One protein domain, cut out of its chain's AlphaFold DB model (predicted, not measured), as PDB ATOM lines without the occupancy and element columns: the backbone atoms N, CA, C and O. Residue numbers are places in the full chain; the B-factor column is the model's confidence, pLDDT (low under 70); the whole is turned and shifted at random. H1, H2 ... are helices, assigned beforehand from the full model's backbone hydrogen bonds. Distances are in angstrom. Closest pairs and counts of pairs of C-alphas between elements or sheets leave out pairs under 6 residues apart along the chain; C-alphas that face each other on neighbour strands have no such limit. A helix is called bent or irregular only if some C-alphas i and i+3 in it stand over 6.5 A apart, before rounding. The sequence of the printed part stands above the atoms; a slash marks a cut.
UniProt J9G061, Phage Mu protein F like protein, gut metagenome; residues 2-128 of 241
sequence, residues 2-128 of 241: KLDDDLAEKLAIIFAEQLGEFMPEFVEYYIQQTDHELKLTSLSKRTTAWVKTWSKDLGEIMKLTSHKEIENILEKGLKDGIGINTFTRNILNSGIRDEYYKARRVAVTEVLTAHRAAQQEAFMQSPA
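Overview. This is residues 2 to 128 of the 241 residues of the protein "Phage Mu protein F like protein" of gut metagenome (UniProt J9G061). A long, open helical hairpin: H2 makes one leg of a rod, and H3 and then H4 run back as the other leg, with few contacts between H2 and H4. At the end away from H3, bent H1 crosses from one leg to the other, its arm H1a packing on H2 and H1b on H4. The printed part has 127 residues with four named helices, H1 to H4 in chain order, and no named strand: all helix. It is loose, with a radius of gyration of the C-alphas of 20.1 A and spans of 67 by 30 by 17 A.

Along the chain. H2, residues 45 to 79, is longest at 49.1 A, starting at C-alpha 45 (170.577, 336.264, 233.739), with a kink of 36 degrees near residue 68; it is neither bent nor irregular, but only just: C-alphas 66 and 69 are 6.5 A apart. H3, residues 84 to 93, spans 14.1 A. H4, residues 99 to 125, spans 38.7 A, ending at C-alpha 125 (182.213, 332.480, 233.155). H1, residues 5 to 34, was assigned as one helix by its hydrogen bonds but is bent, with C-alphas 21 and 24 6.9 A apart; its arms are H1a, residues 5 to 21, 24.8 A, and H1b, residues 24 to 34, 15.7 A, at a steep tilt of 42 degrees.

Arrangement. H2, with residues 48 to 63 alone, touches H1a, opposite ways at a tilt of 36 degrees, only just steep; the closest C-alphas, of Ala 8 and Gly 59, are 4.5 A apart. H2 and H3 form a hairpin and touch, closest at the C-alphas of Gly 77 and Phe 87, 6.3 A, at a shallow tilt of 23 degrees. H2 and H4 are close but not clearly touching, the C-alphas of Thr 47 and Glu 121 being closest at 6.9 A. H4 touches H1b at a steep tilt of 59 degrees, closest at the C-alphas of Val 27 and Ala 118, 4.7 A. The helix packing is only just mostly crossed, with 1 of 3 touching pairs at a shallow tilt. Every O i to N i+4 pair is within hydrogen-bond range in H1a, H1b, H3 and H4, and 26 of 31 in H2.

Size, cuts and confidence. The C-alphas of Glu 37 and Gly 81 are farthest apart, 67.5 A. The printed part has no cut and no long link; residues 79 to 85 stand free. Mean pLDDT of the printed part is 79.6, with 34 residues under 70, among them 64 to 71 and 90 to 100.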
ATOM      1  N   LYS A   2     144.065 339.981 212.151       46.88
ATOM      2  CA  LYS A   2     144.497 339.435 213.466       46.88
ATOM      3  C   LYS A   2     145.338 338.146 213.338       46.88
ATOM      4  O   LYS A   2     145.705 337.560 214.341       46.88
ATOM      5  N   LEU A   3     145.608 337.694 212.110       43.34
ATOM      6  CA  LEU A   3     146.363 336.467 211.822       43.34
ATOM      7  C   LEU A   3     147.882 336.704 211.738       43.34
ATOM      8  O   LEU A   3     148.636 335.746 211.784       43.34
ATOM      9  N   ASP A   4     148.319 337.961 211.604       55.22
ATOM     10  CA  ASP A   4     149.698 338.315 211.235       55.22
ATOM     11  C   ASP A   4     150.596 338.665 212.442       55.22
ATOM     12  O   ASP A   4     151.810 338.499 212.389       55.22
ATOM     13  N   ASP A   5     150.029 339.100 213.572       61.41
ATOM     14  CA  ASP A   5     150.790 339.258 214.830       61.41
ATOM     15  C   ASP A   5     151.030 337.915 215.536       61.41
ATOM     16  O   ASP A   5     152.068 337.709 216.155       61.41
ATOM     17  N   ASP A   6     150.122 336.959 215.337       75.88
ATOM     18  CA  ASP A   6     150.191 335.608 215.900       75.88
ATOM     19  C   ASP A   6     151.393 334.803 215.361       75.88
ATOM     20  O   ASP A   6     151.951 333.965 216.066       75.88
ATOM     21  N   LEU A   7     151.848 335.066 214.127       77.19
ATOM     22  CA  LEU A   7     152.984 334.344 213.543       77.19
ATOM     23  C   LEU A   7     154.324 334.729 214.185       77.19
ATOM     24  O   LEU A   7     155.097 333.837 214.534       77.19
ATOM     25  N   ALA A   8     154.607 336.025 214.345       80.69
ATOM     26  CA  ALA A   8     155.851 336.478 214.975       80.69
ATOM     27  C   ALA A   8     155.937 336.003 216.430       80.69
ATOM     28  O   ALA A   8     156.984 335.517 216.855       80.69
ATOM     29  N   GLU A   9     154.821 336.063 217.164       84.19
ATOM     30  CA  GLU A   9     154.737 335.579 218.542       84.19
ATOM     31  C   GLU A   9     154.979 334.063 218.631       84.19
ATOM     32  O   GLU A   9     155.798 333.614 219.434       84.19
ATOM     33  N   LYS A  10     154.359 333.266 217.752       82.44
ATOM     34  CA  LYS A  10     154.603 331.814 217.679       82.44
ATOM     35  C   LYS A  10     156.052 331.475 217.345       82.44
ATOM     36  O   LYS A  10     156.620 330.576 217.959       82.44
ATOM     37  N   LEU A  11     156.653 332.182 216.386       78.06
ATOM     38  CA  LEU A  11     158.060 331.991 216.033       78.06
ATOM     39  C   LEU A  11     158.978 332.360 217.198       78.06
ATOM     40  O   LEU A  11     159.909 331.616 217.490       78.06
ATOM     41  N   ALA A  12     158.687 333.455 217.901       81.75
ATOM     42  CA  ALA A  12     159.441 333.860 219.079       81.75
ATOM     43  C   ALA A  12     159.392 332.805 220.192       81.75
ATOM     44  O   ALA A  12     160.423 332.528 220.799       81.75
ATOM     45  N   ILE A  13     158.229 332.186 220.430       79.50
ATOM     46  CA  ILE A  13     158.087 331.081 221.392       79.50
ATOM     47  C   ILE A  13     158.957 329.893 220.968       79.50
ATOM     48  O   ILE A  13     159.769 329.426 221.763       79.50
ATOM     49  N   ILE A  14     158.859 329.459 219.706       77.00
ATOM     50  CA  ILE A  14     159.648 328.333 219.180       77.00
ATOM     51  C   ILE A  14     161.152 328.614 219.302       77.00
ATOM     52  O   ILE A  14     161.909 327.754 219.749       77.00
ATOM     53  N   PHE A  15     161.605 329.812 218.922       79.69
ATOM     54  CA  PHE A  15     163.015 330.179 219.034       79.69
ATOM     55  C   PHE A  15     163.477 330.247 220.487       79.69
ATOM     56  O   PHE A  15     164.575 329.778 220.774       79.69
ATOM     57  N   ALA A  16     162.649 330.756 221.402       76.94
ATOM     58  CA  ALA A  16     162.991 330.822 222.817       76.94
ATOM     59  C   ALA A  16     163.112 329.428 223.442       76.94
ATOM     60  O   ALA A  16     164.031 329.200 224.226       76.94
ATOM     61  N   GLU A  17     162.226 328.498 223.076       72.75
ATOM     62  CA  GLU A  17     162.298 327.097 223.504       72.75
ATOM     63  C   GLU A  17     163.575 326.429 222.984       72.75
ATOM     64  O   GLU A  17     164.361 325.911 223.772       72.75
ATOM     65  N   GLN A  18     163.831 326.509 221.674       77.75
ATOM     66  CA  GLN A  18     164.985 325.858 221.045       77.75
ATOM     67  C   GLN A  18     166.321 326.461 221.499       77.75
ATOM     68  O   GLN A  18     167.249 325.738 221.853       77.75
ATOM     69  N   LEU A  19     166.441 327.791 221.521       76.38
ATOM     70  CA  LEU A  19     167.652 328.447 222.016       76.38
ATOM     71  C   LEU A  19     167.833 328.201 223.515       76.38
ATOM     72  O   LEU A  19     168.962 328.007 223.949       76.38
ATOM     73  N   GLY A  20     166.753 328.179 224.299       74.12
ATOM     74  CA  GLY A  20     166.809 327.855 225.724       74.12
ATOM     75  C   GLY A  20     167.288 326.427 225.999       74.12
ATOM     76  O   GLY A  20     168.025 326.220 226.958       74.12
ATOM     77  N   GLU A  21     166.914 325.470 225.147       77.31
ATOM     78  CA  GLU A  21     167.351 324.071 225.221       77.31
ATOM     79  C   GLU A  21     168.839 323.913 224.867       77.31
ATOM     80  O   GLU A  21     169.588 323.303 225.625       77.31
ATOM     81  N   PHE A  22     169.297 324.509 223.760       77.06
ATOM     82  CA  PHE A  22     170.669 324.300 223.272       77.06
ATOM     83  C   PHE A  22     171.722 325.202 223.924       77.06
ATOM     84  O   PHE A  22     172.907 324.862 223.923       77.06
ATOM     85  N   MET A  23     171.335 326.365 224.464       84.44
ATOM     86  CA  MET A  23     172.299 327.322 225.017       84.44
ATOM     87  C   MET A  23     173.150 326.724 226.153       84.44
ATOM     88  O   MET A  23     174.371 326.860 226.074       84.44
ATOM     89  N   PRO A  24     172.589 326.021 227.161       85.38
ATOM     90  CA  PRO A  24     173.394 325.365 228.190       85.38
ATOM     91  C   PRO A  24     174.413 324.370 227.619       85.38
ATOM     92  O   PRO A  24     175.572 324.386 228.026       85.38
ATOM     93  N   GLU A  25     174.016 323.559 226.633       82.38
ATOM     94  CA  GLU A  25     174.901 322.566 226.010       82.38
ATOM     95  C   GLU A  25     176.079 323.228 225.283       82.38
ATOM     96  O   GLU A  25     177.228 322.798 225.410       82.38
ATOM     97  N   PHE A  26     175.819 324.309 224.540       82.50
ATOM     98  CA  PHE A  26     176.872 325.047 223.843       82.50
ATOM     99  C   PHE A  26     177.812 325.764 224.808       82.50
ATOM    100  O   PHE A  26     179.026 325.754 224.592       82.50
ATOM    101  N   VAL A  27     177.274 326.379 225.862       91.56
ATOM    102  CA  VAL A  27     178.088 327.061 226.871       91.56
ATOM    103  C   VAL A  27     178.979 326.048 227.587       91.56
ATOM    104  O   VAL A  27     180.186 326.267 227.665       91.56
ATOM    105  N   GLU A  28     178.435 324.908 228.027       90.56
ATOM    106  CA  GLU A  28     179.230 323.848 228.657       90.56
ATOM    107  C   GLU A  28     180.332 323.335 227.722       90.56
ATOM    108  O   GLU A  28     181.490 323.225 228.135       90.56
ATOM    109  N   TYR A  29     180.009 323.100 226.444       89.88
ATOM    110  CA  TYR A  29     180.996 322.706 225.440       89.88
ATOM    111  C   TYR A  29     182.164 323.700 225.364       89.88
ATOM    112  O   TYR A  29     183.326 323.286 225.391       89.88
ATOM    113  N   TYR A  30     181.886 325.006 225.286       94.31
ATOM    114  CA  TYR A  30     182.934 326.024 225.184       94.31
ATOM    115  C   TYR A  30     183.698 326.248 226.494       94.31
ATOM    116  O   TYR A  30     184.906 326.489 226.427       94.31
ATOM    117  N   ILE A  31     183.053 326.103 227.657       95.25
ATOM    118  CA  ILE A  31     183.742 326.084 228.957       95.25
ATOM    119  C   ILE A  31     184.809 324.986 228.927       95.25
ATOM    120  O   ILE A  31     185.991 325.281 229.113       95.25
ATOM    121  N   GLN A  32     184.422 323.765 228.547       93.31
ATOM    122  CA  GLN A  32     185.313 322.603 228.491       93.31
ATOM    123  C   GLN A  32     186.446 322.734 227.460       93.31
ATOM    124  O   GLN A  32     187.501 322.122 227.630       93.31
ATOM    125  N   GLN A  33     186.278 323.544 226.404       92.06
ATOM    126  CA  GLN A  33     187.374 323.852 225.471       92.06
ATOM    127  C   GLN A  33     188.475 324.711 226.112       92.06
ATOM    128  O   GLN A  33     189.631 324.633 225.695       92.06
ATOM    129  N   THR A  34     188.126 325.548 227.093       91.56
ATOM    130  CA  THR A  34     189.090 326.401 227.811       91.56
ATOM    131  C   THR A  34     189.616 325.732 229.077       91.56
ATOM    132  O   THR A  34     190.802 325.849 229.386       91.56
ATOM    133  N   ASP A  35     188.748 324.989 229.763       93.62
ATOM    134  CA  ASP A  35     189.014 324.296 231.012       93.62
ATOM    135  C   ASP A  35     188.193 322.999 231.087       93.62
ATOM    136  O   ASP A  35     187.016 322.999 231.436       93.62
ATOM    137  N   HIS A  36     188.833 321.878 230.754       92.56
ATOM    138  CA  HIS A  36     188.188 320.566 230.626       92.56
ATOM    139  C   HIS A  36     187.539 320.005 231.906       92.56
ATOM    140  O   HIS A  36     186.718 319.092 231.808       92.56
ATOM    141  N   GLU A  37     187.923 320.488 233.091       93.44
ATOM    142  CA  GLU A  37     187.362 320.020 234.368       93.44
ATOM    143  C   GLU A  37     186.197 320.889 234.844       93.44
ATOM    144  O   GLU A  37     185.400 320.450 235.679       93.44
ATOM    145  N   LEU A  38     186.103 322.116 234.329       93.94
ATOM    146  CA  LEU A  38     185.049 323.048 234.686       93.94
ATOM    147  C   LEU A  38     183.749 322.665 233.972       93.94
ATOM    148  O   LEU A  38     183.743 322.207 232.828       93.94
ATOM    149  N   LYS A  39     182.629 322.836 234.671       94.75
ATOM    150  CA  LYS A  39     181.294 322.507 234.166       94.75
ATOM    151  C   LYS A  39     180.398 323.723 234.245       94.75
ATOM    152  O   LYS A  39     180.627 324.619 235.054       94.75
ATOM    153  N   LEU A  40     179.357 323.730 233.427       94.12
ATOM    154  CA  LEU A  40     178.308 324.725 233.561       94.12
ATOM    155  C   LEU A  40     177.494 324.443 234.831       94.12
ATOM    156  O   LEU A  40     177.003 323.331 235.023       94.12
ATOM    157  N   THR A  41     177.338 325.450 235.687       92.56
ATOM    158  CA  THR A  41     176.437 325.401 236.851       92.56
ATOM    159  C   THR A  41     175.090 326.040 236.525       92.56
ATOM    160  O   THR A  41     174.040 325.453 236.776       92.56
ATOM    161  N   SER A  42     175.122 327.223 235.915       93.00
ATOM    162  CA  SER A  42     173.951 327.965 235.457       93.00
ATOM    163  C   SER A  42     174.323 328.923 234.332       93.00
ATOM    164  O   SER A  42     175.455 329.392 234.250       93.00
ATOM    165  N   LEU A  43     173.353 329.255 233.481       93.56
ATOM    166  CA  LEU A  43     173.474 330.412 232.597       93.56
ATOM    167  C   LEU A  43     173.287 331.699 233.403       93.56
ATOM    168  O   LEU A  43     172.439 331.738 234.297       93.56
ATOM    169  N   SER A  44     174.000 332.759 233.032       96.44
ATOM    170  CA  SER A  44     173.740 334.091 233.573       96.44
ATOM    171  C   SER A  44     172.334 334.592 233.204       96.44
ATOM    172  O   SER A  44     171.740 334.236 232.169       96.44
ATOM    173  N   LYS A  45     171.795 335.493 234.027       95.88
ATOM    174  CA  LYS A  45     170.577 336.264 233.739       95.88
ATOM    175  C   LYS A  45     170.733 337.064 232.454       95.88
ATOM    176  O   LYS A  45     169.768 337.153 231.694       95.88
ATOM    177  N   ARG A  46     171.937 337.585 232.175       94.19
ATOM    178  CA  ARG A  46     172.257 338.309 230.935       94.19
ATOM    179  C   ARG A  46     172.013 337.429 229.710       94.19
ATOM    180  O   ARG A  46     171.271 337.828 228.814       94.19
ATOM    181  N   THR A  47     172.560 336.216 229.692       93.00
ATOM    182  CA  THR A  47     172.389 335.284 228.566       93.00
ATOM    183  C   THR A  47     170.961 334.751 228.472       93.00
ATOM    184  O   THR A  47     170.393 334.679 227.382       93.00
ATOM    185  N   THR A  48     170.306 334.498 229.607       94.50
ATOM    186  CA  THR A  48     168.883 334.120 229.630       94.50
ATOM    187  C   THR A  48     167.984 335.233 229.068       94.50
ATOM    188  O   THR A  48     167.028 334.966 228.334       94.50
ATOM    189  N   ALA A  49     168.279 336.496 229.383       94.19
ATOM    190  CA  ALA A  49     167.577 337.650 228.829       94.19
ATOM    191  C   ALA A  49     167.882 337.841 227.337       94.19
ATOM    192  O   ALA A  49     166.965 338.122 226.565       94.19
ATOM    193  N   TRP A  50     169.137 337.633 226.925       94.56
ATOM    194  CA  TRP A  50     169.541 337.666 225.521       94.56
ATOM    195  C   TRP A  50     168.754 336.653 224.687       94.56
ATOM    196  O   TRP A  50     168.194 337.039 223.665       94.56
ATOM    197  N   VAL A  51     168.610 335.402 225.152       88.38
ATOM    198  CA  VAL A  51     167.804 334.373 224.467       88.38
ATOM    199  C   VAL A  51     166.373 334.861 224.242       88.38
ATOM    200  O   VAL A  51     165.858 334.762 223.129       88.38
ATOM    201  N   LYS A  52     165.733 335.436 225.267       91.19
ATOM    202  CA  LYS A  52     164.349 335.933 225.170       91.19
ATOM    203  C   LYS A  52     164.216 337.101 224.195       91.19
ATOM    204  O   LYS A  52     163.328 337.083 223.344       91.19
ATOM    205  N   THR A  53     165.085 338.105 224.313       92.31
ATOM    206  CA  THR A  53     165.059 339.287 223.441       92.31
ATOM    207  C   THR A  53     165.356 338.895 221.998       92.31
ATOM    208  O   THR A  53     164.574 339.229 221.113       92.31
ATOM    209  N   TRP A  54     166.416 338.115 221.761       92.31
ATOM    210  CA  TRP A  54     166.786 337.713 220.407       92.31
ATOM    211  C   TRP A  54     165.727 336.825 219.755       92.31
ATOM    212  O   TRP A  54     165.411 337.021 218.589       92.31
ATOM    213  N   SER A  55     165.108 335.908 220.503       83.75
ATOM    214  CA  SER A  55     164.017 335.076 219.973       83.75
ATOM    215  C   SER A  55     162.831 335.914 219.501       83.75
ATOM    216  O   SER A  55     162.263 335.646 218.442       83.75
ATOM    217  N   LYS A  56     162.483 336.963 220.257       89.25
ATOM    218  CA  LYS A  56     161.442 337.916 219.869       89.25
ATOM    219  C   LYS A  56     161.824 338.682 218.604       89.25
ATOM    220  O   LYS A  56     161.047 338.698 217.651       89.25
ATOM    221  N   ASP A  57     163.014 339.277 218.586       88.19
ATOM    222  CA  ASP A  57     163.494 340.059 217.444       88.19
ATOM    223  C   ASP A  57     163.593 339.189 216.184       88.19
ATOM    224  O   ASP A  57     163.193 339.606 215.098       88.19
ATOM    225  N   LEU A  58     164.049 337.943 216.330       83.94
ATOM    226  CA  LEU A  58     164.129 336.985 215.240       83.94
ATOM    227  C   LEU A  58     162.743 336.595 214.716       83.94
ATOM    228  O   LEU A  58     162.556 336.531 213.501       83.94
ATOM    229  N   GLY A  59     161.760 336.385 215.597       79.88
ATOM    230  CA  GLY A  59     160.366 336.150 215.206       79.88
ATOM    231  C   GLY A  59     159.800 337.286 214.348       79.88
ATOM    232  O   GLY A  59     159.208 337.035 213.295       79.88
ATOM    233  N   GLU A  60     160.062 338.536 214.738       85.00
ATOM    234  CA  GLU A  60     159.682 339.724 213.960       85.00
ATOM    235  C   GLU A  60     160.423 339.795 212.615       85.00
ATOM    236  O   GLU A  60     159.804 340.015 211.572       85.00
ATOM    237  N   ILE A  61     161.738 339.548 212.598       81.19
ATOM    238  CA  ILE A  61     162.538 339.528 211.363       81.19
ATOM    239  C   ILE A  61     161.989 338.484 210.379       81.19
ATOM    240  O   ILE A  61     161.803 338.794 209.199       81.19
ATOM    241  N   MET A  62     161.678 337.274 210.853       75.56
ATOM    242  CA  MET A  62     161.160 336.185 210.016       75.56
ATOM    243  C   MET A  62     159.755 336.462 209.473       75.56
ATOM    244  O   MET A  62     159.439 336.072 208.344       75.56
ATOM    245  N   LYS A  63     158.917 337.182 210.230       75.31
ATOM    246  CA  LYS A  63     157.626 337.686 209.737       75.31
ATOM    247  C   LYS A  63     157.824 338.664 208.574       75.31
ATOM    248  O   LYS A  63     157.155 338.552 207.545       75.31
ATOM    249  N   LEU A  64     158.751 339.615 208.718       63.72
ATOM    250  CA  LEU A  64     158.980 340.681 207.737       63.72
ATOM    251  C   LEU A  64     159.423 340.152 206.365       63.72
ATOM    252  O   LEU A  64     159.022 340.714 205.346       63.72
ATOM    253  N   THR A  65     160.224 339.085 206.318       64.00
ATOM    254  CA  THR A  65     160.816 338.586 205.068       64.00
ATOM    255  C   THR A  65     159.833 337.847 204.156       64.00
ATOM    256  O   THR A  65     159.985 337.914 202.941       64.00
ATOM    257  N   SER A  66     158.807 337.189 204.701       58.81
ATOM    258  CA  SER A  66     157.930 336.298 203.916       58.81
ATOM    259  C   SER A  66     156.754 337.020 203.242       58.81
ATOM    260  O   SER A  66     156.326 336.632 202.154       58.81
ATOM    261  N   HIS A  67     156.236 338.091 203.853       59.47
ATOM    262  CA  HIS A  67     155.029 338.782 203.374       59.47
ATOM    263  C   HIS A  67     155.324 340.104 202.657       59.47
ATOM    264  O   HIS A  67     154.765 340.362 201.586       59.47
ATOM    265  N   LYS A  68     156.265 340.907 203.171       63.62
ATOM    266  CA  LYS A  68     156.546 342.238 202.611       63.62
ATOM    267  C   LYS A  68     157.235 342.196 201.253       63.62
ATOM    268  O   LYS A  68     157.066 343.121 200.469       63.62
ATOM    269  N   GLU A  69     158.020 341.165 200.941       65.00
ATOM    270  CA  GLU A  69     158.669 341.073 199.624       65.00
ATOM    271  C   GLU A  69     157.645 340.900 198.495       65.00
ATOM    272  O   GLU A  69     157.746 341.574 197.469       65.00
ATOM    273  N   ILE A  70     156.631 340.050 198.690       64.38
ATOM    274  CA  ILE A  70     155.547 339.860 197.718       64.38
ATOM    275  C   ILE A  70     154.668 341.114 197.654       64.38
ATOM    276  O   ILE A  70     154.368 341.590 196.558       64.38
ATOM    277  N   GLU A  71     154.299 341.675 198.807       67.50
ATOM    278  CA  GLU A  71     153.461 342.875 198.899       67.50
ATOM    279  C   GLU A  71     154.124 344.089 198.233       67.50
ATOM    280  O   GLU A  71     153.515 344.720 197.377       67.50
ATOM    281  N   ASN A  72     155.410 344.343 198.485       71.44
ATOM    282  CA  ASN A  72     156.146 345.441 197.847       71.44
ATOM    283  C   ASN A  72     156.252 345.284 196.322       71.44
ATOM    284  O   ASN A  72     156.209 346.278 195.593       71.44
ATOM    285  N   ILE A  73     156.421 344.055 195.818       68.44
ATOM    286  CA  ILE A  73     156.438 343.792 194.370       68.44
ATOM    287  C   ILE A  73     155.054 344.044 193.768       68.44
ATOM    288  O   ILE A  73     154.967 344.630 192.687       68.44
ATOM    289  N   LEU A  74     153.990 343.637 194.464       65.44
ATOM    290  CA  LEU A  74     152.605 343.889 194.067       65.44
ATOM    291  C   LEU A  74     152.291 345.386 194.057       65.44
ATOM    292  O   LEU A  74     151.826 345.899 193.044       65.44
ATOM    293  N   GLU A  75     152.600 346.104 195.134       72.38
ATOM    294  CA  GLU A  75     152.321 347.533 195.267       72.38
ATOM    295  C   GLU A  75     153.096 348.374 194.251       72.38
ATOM    296  O   GLU A  75     152.492 349.194 193.558       72.38
ATOM    297  N   LYS A  76     154.409 348.146 194.090       70.44
ATOM    298  CA  LYS A  76     155.189 348.814 193.031       70.44
ATOM    299  C   LYS A  76     154.668 348.450 191.650       70.44
ATOM    300  O   LYS A  76     154.549 349.318 190.792       70.44
ATOM    301  N   GLY A  77     154.321 347.182 191.436       62.25
ATOM    302  CA  GLY A  77     153.816 346.722 190.151       62.25
ATOM    303  C   GLY A  77     152.508 347.404 189.743       62.25
ATOM    304  O   GLY A  77     152.354 347.822 188.594       62.25
ATOM    305  N   LEU A  78     151.596 347.563 190.703       67.56
ATOM    306  CA  LEU A  78     150.310 348.232 190.523       67.56
ATOM    307  C   LEU A  78     150.460 349.753 190.394       67.56
ATOM    308  O   LEU A  78     149.792 350.357 189.557       67.56
ATOM    309  N   LYS A  79     151.344 350.371 191.186       70.31
ATOM    310  CA  LYS A  79     151.580 351.822 191.180       70.31
ATOM    311  C   LYS A  79     152.275 352.303 189.908       70.31
ATOM    312  O   LYS A  79     151.903 353.342 189.369       70.31
ATOM    313  N   ASP A  80     153.251 351.542 189.422       74.38
ATOM    314  CA  ASP A  80     154.090 351.933 188.285       74.38
ATOM    315  C   ASP A  80     153.513 351.459 186.935       74.38
ATOM    316  O   ASP A  80     154.104 351.703 185.883       74.38
ATOM    317  N   GLY A  81     152.362 350.771 186.945       61.66
ATOM    318  CA  GLY A  81     151.679 350.299 185.737       61.66
ATOM    319  C   GLY A  81     152.525 349.337 184.896       61.66
ATOM    320  O   GLY A  81     152.427 349.335 183.667       61.66
ATOM    321  N   ILE A  82     153.398 348.547 185.531       72.81
ATOM    322  CA  ILE A  82     154.317 347.672 184.796       72.81
ATOM    323  C   ILE A  82     153.558 346.511 184.143       72.81
ATOM    324  O   ILE A  82     152.704 345.864 184.745       72.81
ATOM    325  N   GLY A  83     153.902 346.217 182.888       62.22
ATOM    326  CA  GLY A  83     153.315 345.101 182.151       62.22
ATOM    327  C   GLY A  83     153.631 343.739 182.781       62.22
ATOM    328  O   GLY A  83     154.662 343.556 183.436       62.22
ATOM    329  N   ILE A  84     152.768 342.752 182.518       62.12
ATOM    330  CA  ILE A  84     152.788 341.436 183.177       62.12
ATOM    331  C   ILE A  84     154.142 340.713 183.053       62.12
ATOM    332  O   ILE A  84     154.602 340.100 184.007       62.12
ATOM    333  N   ASN A  85     154.845 340.876 181.929       62.78
ATOM    334  CA  ASN A  85     156.170 340.285 181.705       62.78
ATOM    335  C   ASN A  85     157.257 340.882 182.614       62.78
ATOM    336  O   ASN A  85     158.134 340.162 183.092       62.78
ATOM    337  N   THR A  86     157.206 342.193 182.863       67.31
ATOM    338  CA  THR A  86     158.127 342.884 183.777       67.31
ATOM    339  C   THR A  86     157.828 342.488 185.217       67.31
ATOM    340  O   THR A  86     158.746 342.191 185.974       67.31
ATOM    341  N   PHE A  87     156.547 342.384 185.568       64.12
ATOM    342  CA  PHE A  87     156.107 341.897 186.871       64.12
ATOM    343  C   PHE A  87     156.574 340.456 187.139       64.12
ATOM    344  O   PHE A  87     157.209 340.185 188.159       64.12
ATOM    345  N   THR A  88     156.369 339.539 186.187       60.84
ATOM    346  CA  THR A  88     156.867 338.157 186.278       60.84
ATOM    347  C   THR A  88     158.388 338.110 186.414       60.84
ATOM    348  O   THR A  88     158.905 337.345 187.225       60.84
ATOM    349  N   ARG A  89     159.123 338.950 185.674       71.19
ATOM    350  CA  ARG A  89     160.586 339.036 185.789       71.19
ATOM    351  C   ARG A  89     161.029 339.578 187.150       71.19
ATOM    352  O   ARG A  89     162.000 339.069 187.694       71.19
ATOM    353  N   ASN A  90     160.306 340.536 187.726       69.31
ATOM    354  CA  ASN A  90     160.582 341.051 189.068       69.31
ATOM    355  C   ASN A  90     160.367 339.979 190.144       69.31
ATOM    356  O   ASN A  90     161.198 339.864 191.035       69.31
ATOM    357  N   ILE A  91     159.327 339.145 190.024       64.44
ATOM    358  CA  ILE A  91     159.117 337.991 190.919       64.44
ATOM    359  C   ILE A  91     160.218 336.935 190.748       64.44
ATOM    360  O   ILE A  91     160.665 336.337 191.722       64.44
ATOM    361  N   LEU A  92     160.656 336.675 189.515       65.75
ATOM    362  CA  LEU A  92     161.744 335.725 189.266       65.75
ATOM    363  C   LEU A  92     163.081 336.238 189.819       65.75
ATOM    364  O   LEU A  92     163.842 335.466 190.395       65.75
ATOM    365  N   ASN A  93     163.343 337.539 189.687       68.94
ATOM    366  CA  ASN A  93     164.596 338.171 190.100       68.94
ATOM    367  C   ASN A  93     164.630 338.583 191.579       68.94
ATOM    368  O   ASN A  93     165.711 338.833 192.103       68.94
ATOM    369  N   SER A  94     163.486 338.661 192.262       65.50
ATOM    370  CA  SER A  94     163.426 338.993 193.692       65.50
ATOM    371  C   SER A  94     163.971 337.884 194.594       65.50
ATOM    372  O   SER A  94     164.111 338.072 195.801       65.50
ATOM    373  N   GLY A  95     164.238 336.699 194.036       62.50
ATOM    374  CA  GLY A  95     164.678 335.542 194.808       62.50
ATOM    375  C   GLY A  95     163.584 334.948 195.699       62.50
ATOM    376  O   GLY A  95     163.893 334.094 196.519       62.50
ATOM    377  N   ILE A  96     162.312 335.352 195.550       62.44
ATOM    378  CA  ILE A  96     161.149 334.748 196.249       62.44
ATOM    379  C   ILE A  96     160.970 333.265 195.882       62.44
ATOM    380  O   ILE A  96     160.318 332.508 196.578       62.44
ATOM    381  N   ARG A  97     161.548 332.812 194.766       55.00
ATOM    382  CA  ARG A  97     161.564 331.384 194.412       55.00
ATOM    383  C   ARG A  97     162.798 330.642 194.915       55.00
ATOM    384  O   ARG A  97     162.885 329.436 194.712       55.00
ATOM    385  N   ASP A  98     163.729 331.342 195.560       66.56
ATOM    386  CA  ASP A  98     164.990 330.791 196.048       66.56
ATOM    387  C   ASP A  98     164.954 330.506 197.560       66.56
ATOM    388  O   ASP A  98     165.881 330.805 198.319       66.56
ATOM    389  N   GLU A  99     163.828 329.936 197.998       67.31
ATOM    390  CA  GLU A  99     163.502 329.665 199.401       67.31
ATOM    391  C   GLU A  99     164.588 328.847 200.101       67.31
ATOM    392  O   GLU A  99     164.951 329.132 201.240       67.31
ATOM    393  N   TYR A 100     165.194 327.883 199.401       69.44
ATOM    394  CA  TYR A 100     166.272 327.076 199.967       69.44
ATOM    395  C   TYR A 100     167.502 327.915 200.343       69.44
ATOM    396  O   TYR A 100     168.043 327.758 201.437       69.44
ATOM    397  N   TYR A 101     167.961 328.817 199.470       72.25
ATOM    398  CA  TYR A 101     169.162 329.609 199.743       72.25
ATOM    399  C   TYR A 101     168.902 330.700 200.783       72.25
ATOM    400  O   TYR A 101     169.789 330.971 201.601       72.25
ATOM    401  N   LYS A 102     167.699 331.290 200.796       74.44
ATOM    402  CA  LYS A 102     167.265 332.220 201.850       74.44
ATOM    403  C   LYS A 102     167.203 331.515 203.205       74.44
ATOM    404  O   LYS A 102     167.894 331.939 204.132       74.44
ATOM    405  N   ALA A 103     166.493 330.388 203.284       70.81
ATOM    406  CA  ALA A 103     166.384 329.584 204.499       70.81
ATOM    407  C   ALA A 103     167.755 329.115 204.994       70.81
ATOM    408  O   ALA A 103     168.068 329.246 206.173       70.81
ATOM    409  N   ARG A 104     168.629 328.645 204.092       77.12
ATOM    410  CA  ARG A 104     169.986 328.228 204.459       77.12
ATOM    411  C   ARG A 104     170.821 329.392 204.994       77.12
ATOM    412  O   ARG A 104     171.561 329.208 205.954       77.12
ATOM    413  N   ARG A 105     170.750 330.575 204.374       81.62
ATOM    414  CA  ARG A 105     171.505 331.759 204.819       81.62
ATOM    415  C   ARG A 105     171.069 332.201 206.211       81.62
ATOM    416  O   ARG A 105     171.931 332.476 207.043       81.62
ATOM    417  N   VAL A 106     169.762 332.234 206.447       81.50
ATOM    418  CA  VAL A 106     169.181 332.499 207.765       81.50
ATOM    419  C   VAL A 106     169.662 331.452 208.763       81.50
ATOM    420  O   VAL A 106     170.316 331.810 209.733       81.50
ATOM    421  N   ALA A 107     169.454 330.164 208.478       74.50
ATOM    422  CA  ALA A 107     169.833 329.079 209.381       74.50
ATOM    423  C   ALA A 107     171.319 329.135 209.764       74.50
ATOM    424  O   ALA A 107     171.655 329.069 210.941       74.50
ATOM    425  N   VAL A 108     172.216 329.325 208.792       78.56
ATOM    426  CA  VAL A 108     173.655 329.462 209.069       78.56
ATOM    427  C   VAL A 108     173.950 330.699 209.914       78.56
ATOM    428  O   VAL A 108     174.748 330.615 210.844       78.56
ATOM    429  N   THR A 109     173.327 331.840 209.611       84.56
ATOM    430  CA  THR A 109     173.551 333.086 210.362       84.56
ATOM    431  C   THR A 109     173.115 332.931 211.815       84.56
ATOM    432  O   THR A 109     173.875 333.279 212.718       84.56
ATOM    433  N   GLU A 110     171.940 332.353 212.053       85.94
ATOM    434  CA  GLU A 110     171.370 332.264 213.396       85.94
ATOM    435  C   GLU A 110     171.980 331.151 214.243       85.94
ATOM    436  O   GLU A 110     172.260 331.373 215.418       85.94
ATOM    437  N   VAL A 111     172.319 330.004 213.646       82.31
ATOM    438  CA  VAL A 111     173.073 328.952 214.350       82.31
ATOM    439  C   VAL A 111     174.449 329.472 214.766       82.31
ATOM    440  O   VAL A 111     174.843 329.320 215.921       82.31
ATOM    441  N   LEU A 112     175.174 330.149 213.866       85.94
ATOM    442  CA  LEU A 112     176.460 330.752 214.226       85.94
ATOM    443  C   LEU A 112     176.305 331.857 215.277       85.94
ATOM    444  O   LEU A 112     177.181 332.008 216.122       85.94
ATOM    445  N   THR A 113     175.210 332.619 215.244       89.56
ATOM    446  CA  THR A 113     174.916 333.631 216.270       89.56
ATOM    447  C   THR A 113     174.733 332.977 217.641       89.56
ATOM    448  O   THR A 113     175.367 333.413 218.598       89.56
ATOM    449  N   ALA A 114     173.957 331.891 217.733       82.81
ATOM    450  CA  ALA A 114     173.760 331.146 218.976       82.81
ATOM    451  C   ALA A 114     175.076 330.568 219.524       82.81
ATOM    452  O   ALA A 114     175.385 330.755 220.698       82.81
ATOM    453  N   HIS A 115     175.897 329.946 218.669       89.69
ATOM    454  CA  HIS A 115     177.214 329.436 219.070       89.69
ATOM    455  C   HIS A 115     178.138 330.533 219.602       89.69
ATOM    456  O   HIS A 115     178.862 330.313 220.567       89.69
ATOM    457  N   ARG A 116     178.139 331.715 218.981       94.06
ATOM    458  CA  ARG A 116     179.010 332.819 219.401       94.06
ATOM    459  C   ARG A 116     178.519 333.493 220.678       94.06
ATOM    460  O   ARG A 116     179.346 333.837 221.511       94.06
ATOM    461  N   ALA A 117     177.205 333.599 220.874       93.50
ATOM    462  CA  ALA A 117     176.635 334.025 222.150       93.50
ATOM    463  C   ALA A 117     177.006 333.045 223.276       93.50
ATOM    464  O   ALA A 117     177.494 333.467 224.322       93.50
ATOM    465  N   ALA A 118     176.877 331.736 223.027       90.62
ATOM    466  CA  ALA A 118     177.286 330.699 223.970       90.62
ATOM    467  C   ALA A 118     178.790 330.743 224.279       90.62
ATOM    468  O   ALA A 118     179.206 330.611 225.426       90.62
ATOM    469  N   GLN A 119     179.621 330.948 223.255       96.50
ATOM    470  CA  GLN A 119     181.065 331.081 223.416       96.50
ATOM    471  C   GLN A 119     181.432 332.319 224.244       96.50
ATOM    472  O   GLN A 119     182.304 332.232 225.104       96.50
ATOM    473  N   GLN A 120     180.761 333.450 224.015       98.12
ATOM    474  CA  GLN A 120     180.963 334.665 224.798       98.12
ATOM    475  C   GLN A 120     180.583 334.454 226.271       98.12
ATOM    476  O   GLN A 120     181.375 334.806 227.140       98.12
ATOM    477  N   GLU A 121     179.429 333.843 226.558       97.50
ATOM    478  CA  GLU A 121     179.027 333.469 227.924       97.50
ATOM    479  C   GLU A 121     180.074 332.556 228.576       97.50
ATOM    480  O   GLU A 121     180.534 332.828 229.682       97.50
ATOM    481  N   ALA A 122     180.507 331.507 227.872       97.38
ATOM    482  CA  ALA A 122     181.515 330.576 228.370       97.38
ATOM    483  C   ALA A 122     182.844 331.270 228.696       97.38
ATOM    484  O   ALA A 122     183.484 330.940 229.692       97.38
ATOM    485  N   PHE A 123     183.265 332.237 227.876       98.06
ATOM    486  CA  PHE A 123     184.465 333.021 228.152       98.06
ATOM    487  C   PHE A 123     184.289 333.908 229.381       98.06
ATOM    488  O   PHE A 123     185.207 333.977 230.185       98.06
ATOM    489  N   MET A 124     183.129 334.544 229.558       97.38
ATOM    490  CA  MET A 124     182.866 335.393 230.724       97.38
ATOM    491  C   MET A 124     182.787 334.592 232.030       97.38
ATOM    492  O   MET A 124     183.253 335.066 233.061       97.38
ATOM    493  N   GLN A 125     182.242 333.371 231.990       95.81
ATOM    494  CA  GLN A 125     182.213 332.480 233.155       95.81
ATOM    495  C   GLN A 125     183.575 331.845 233.457       95.81
ATOM    496  O   GLN A 125     183.839 331.457 234.593       95.81
ATOM    497  N   SER A 126     184.431 331.672 232.447       95.62
ATOM    498  CA  SER A 126     185.716 331.000 232.620       95.62
ATOM    499  C   SER A 126     186.706 331.930 233.324       95.62
ATOM    500  O   SER A 126     187.189 332.882 232.708       95.62
ATOM    501  N   PRO A 127     187.117 331.640 234.574       94.75
ATOM    502  CA  PRO A 127     188.027 332.520 235.308       94.75
ATOM    503  C   PRO A 127     189.415 332.596 234.659       94.75
ATOM    504  O   PRO A 127     190.212 333.478 234.966       94.75
ATOM    505  N   ALA A 128     189.733 331.650 233.773       95.38
ATOM    506  CA  ALA A 128     190.994 331.614 233.058       95.38
ATOM    507  C   ALA A 128     191.001 332.477 231.787       95.38
ATOM    508  O   ALA A 128     192.072 332.639 231.206       95.38
TER     509      ALA A 128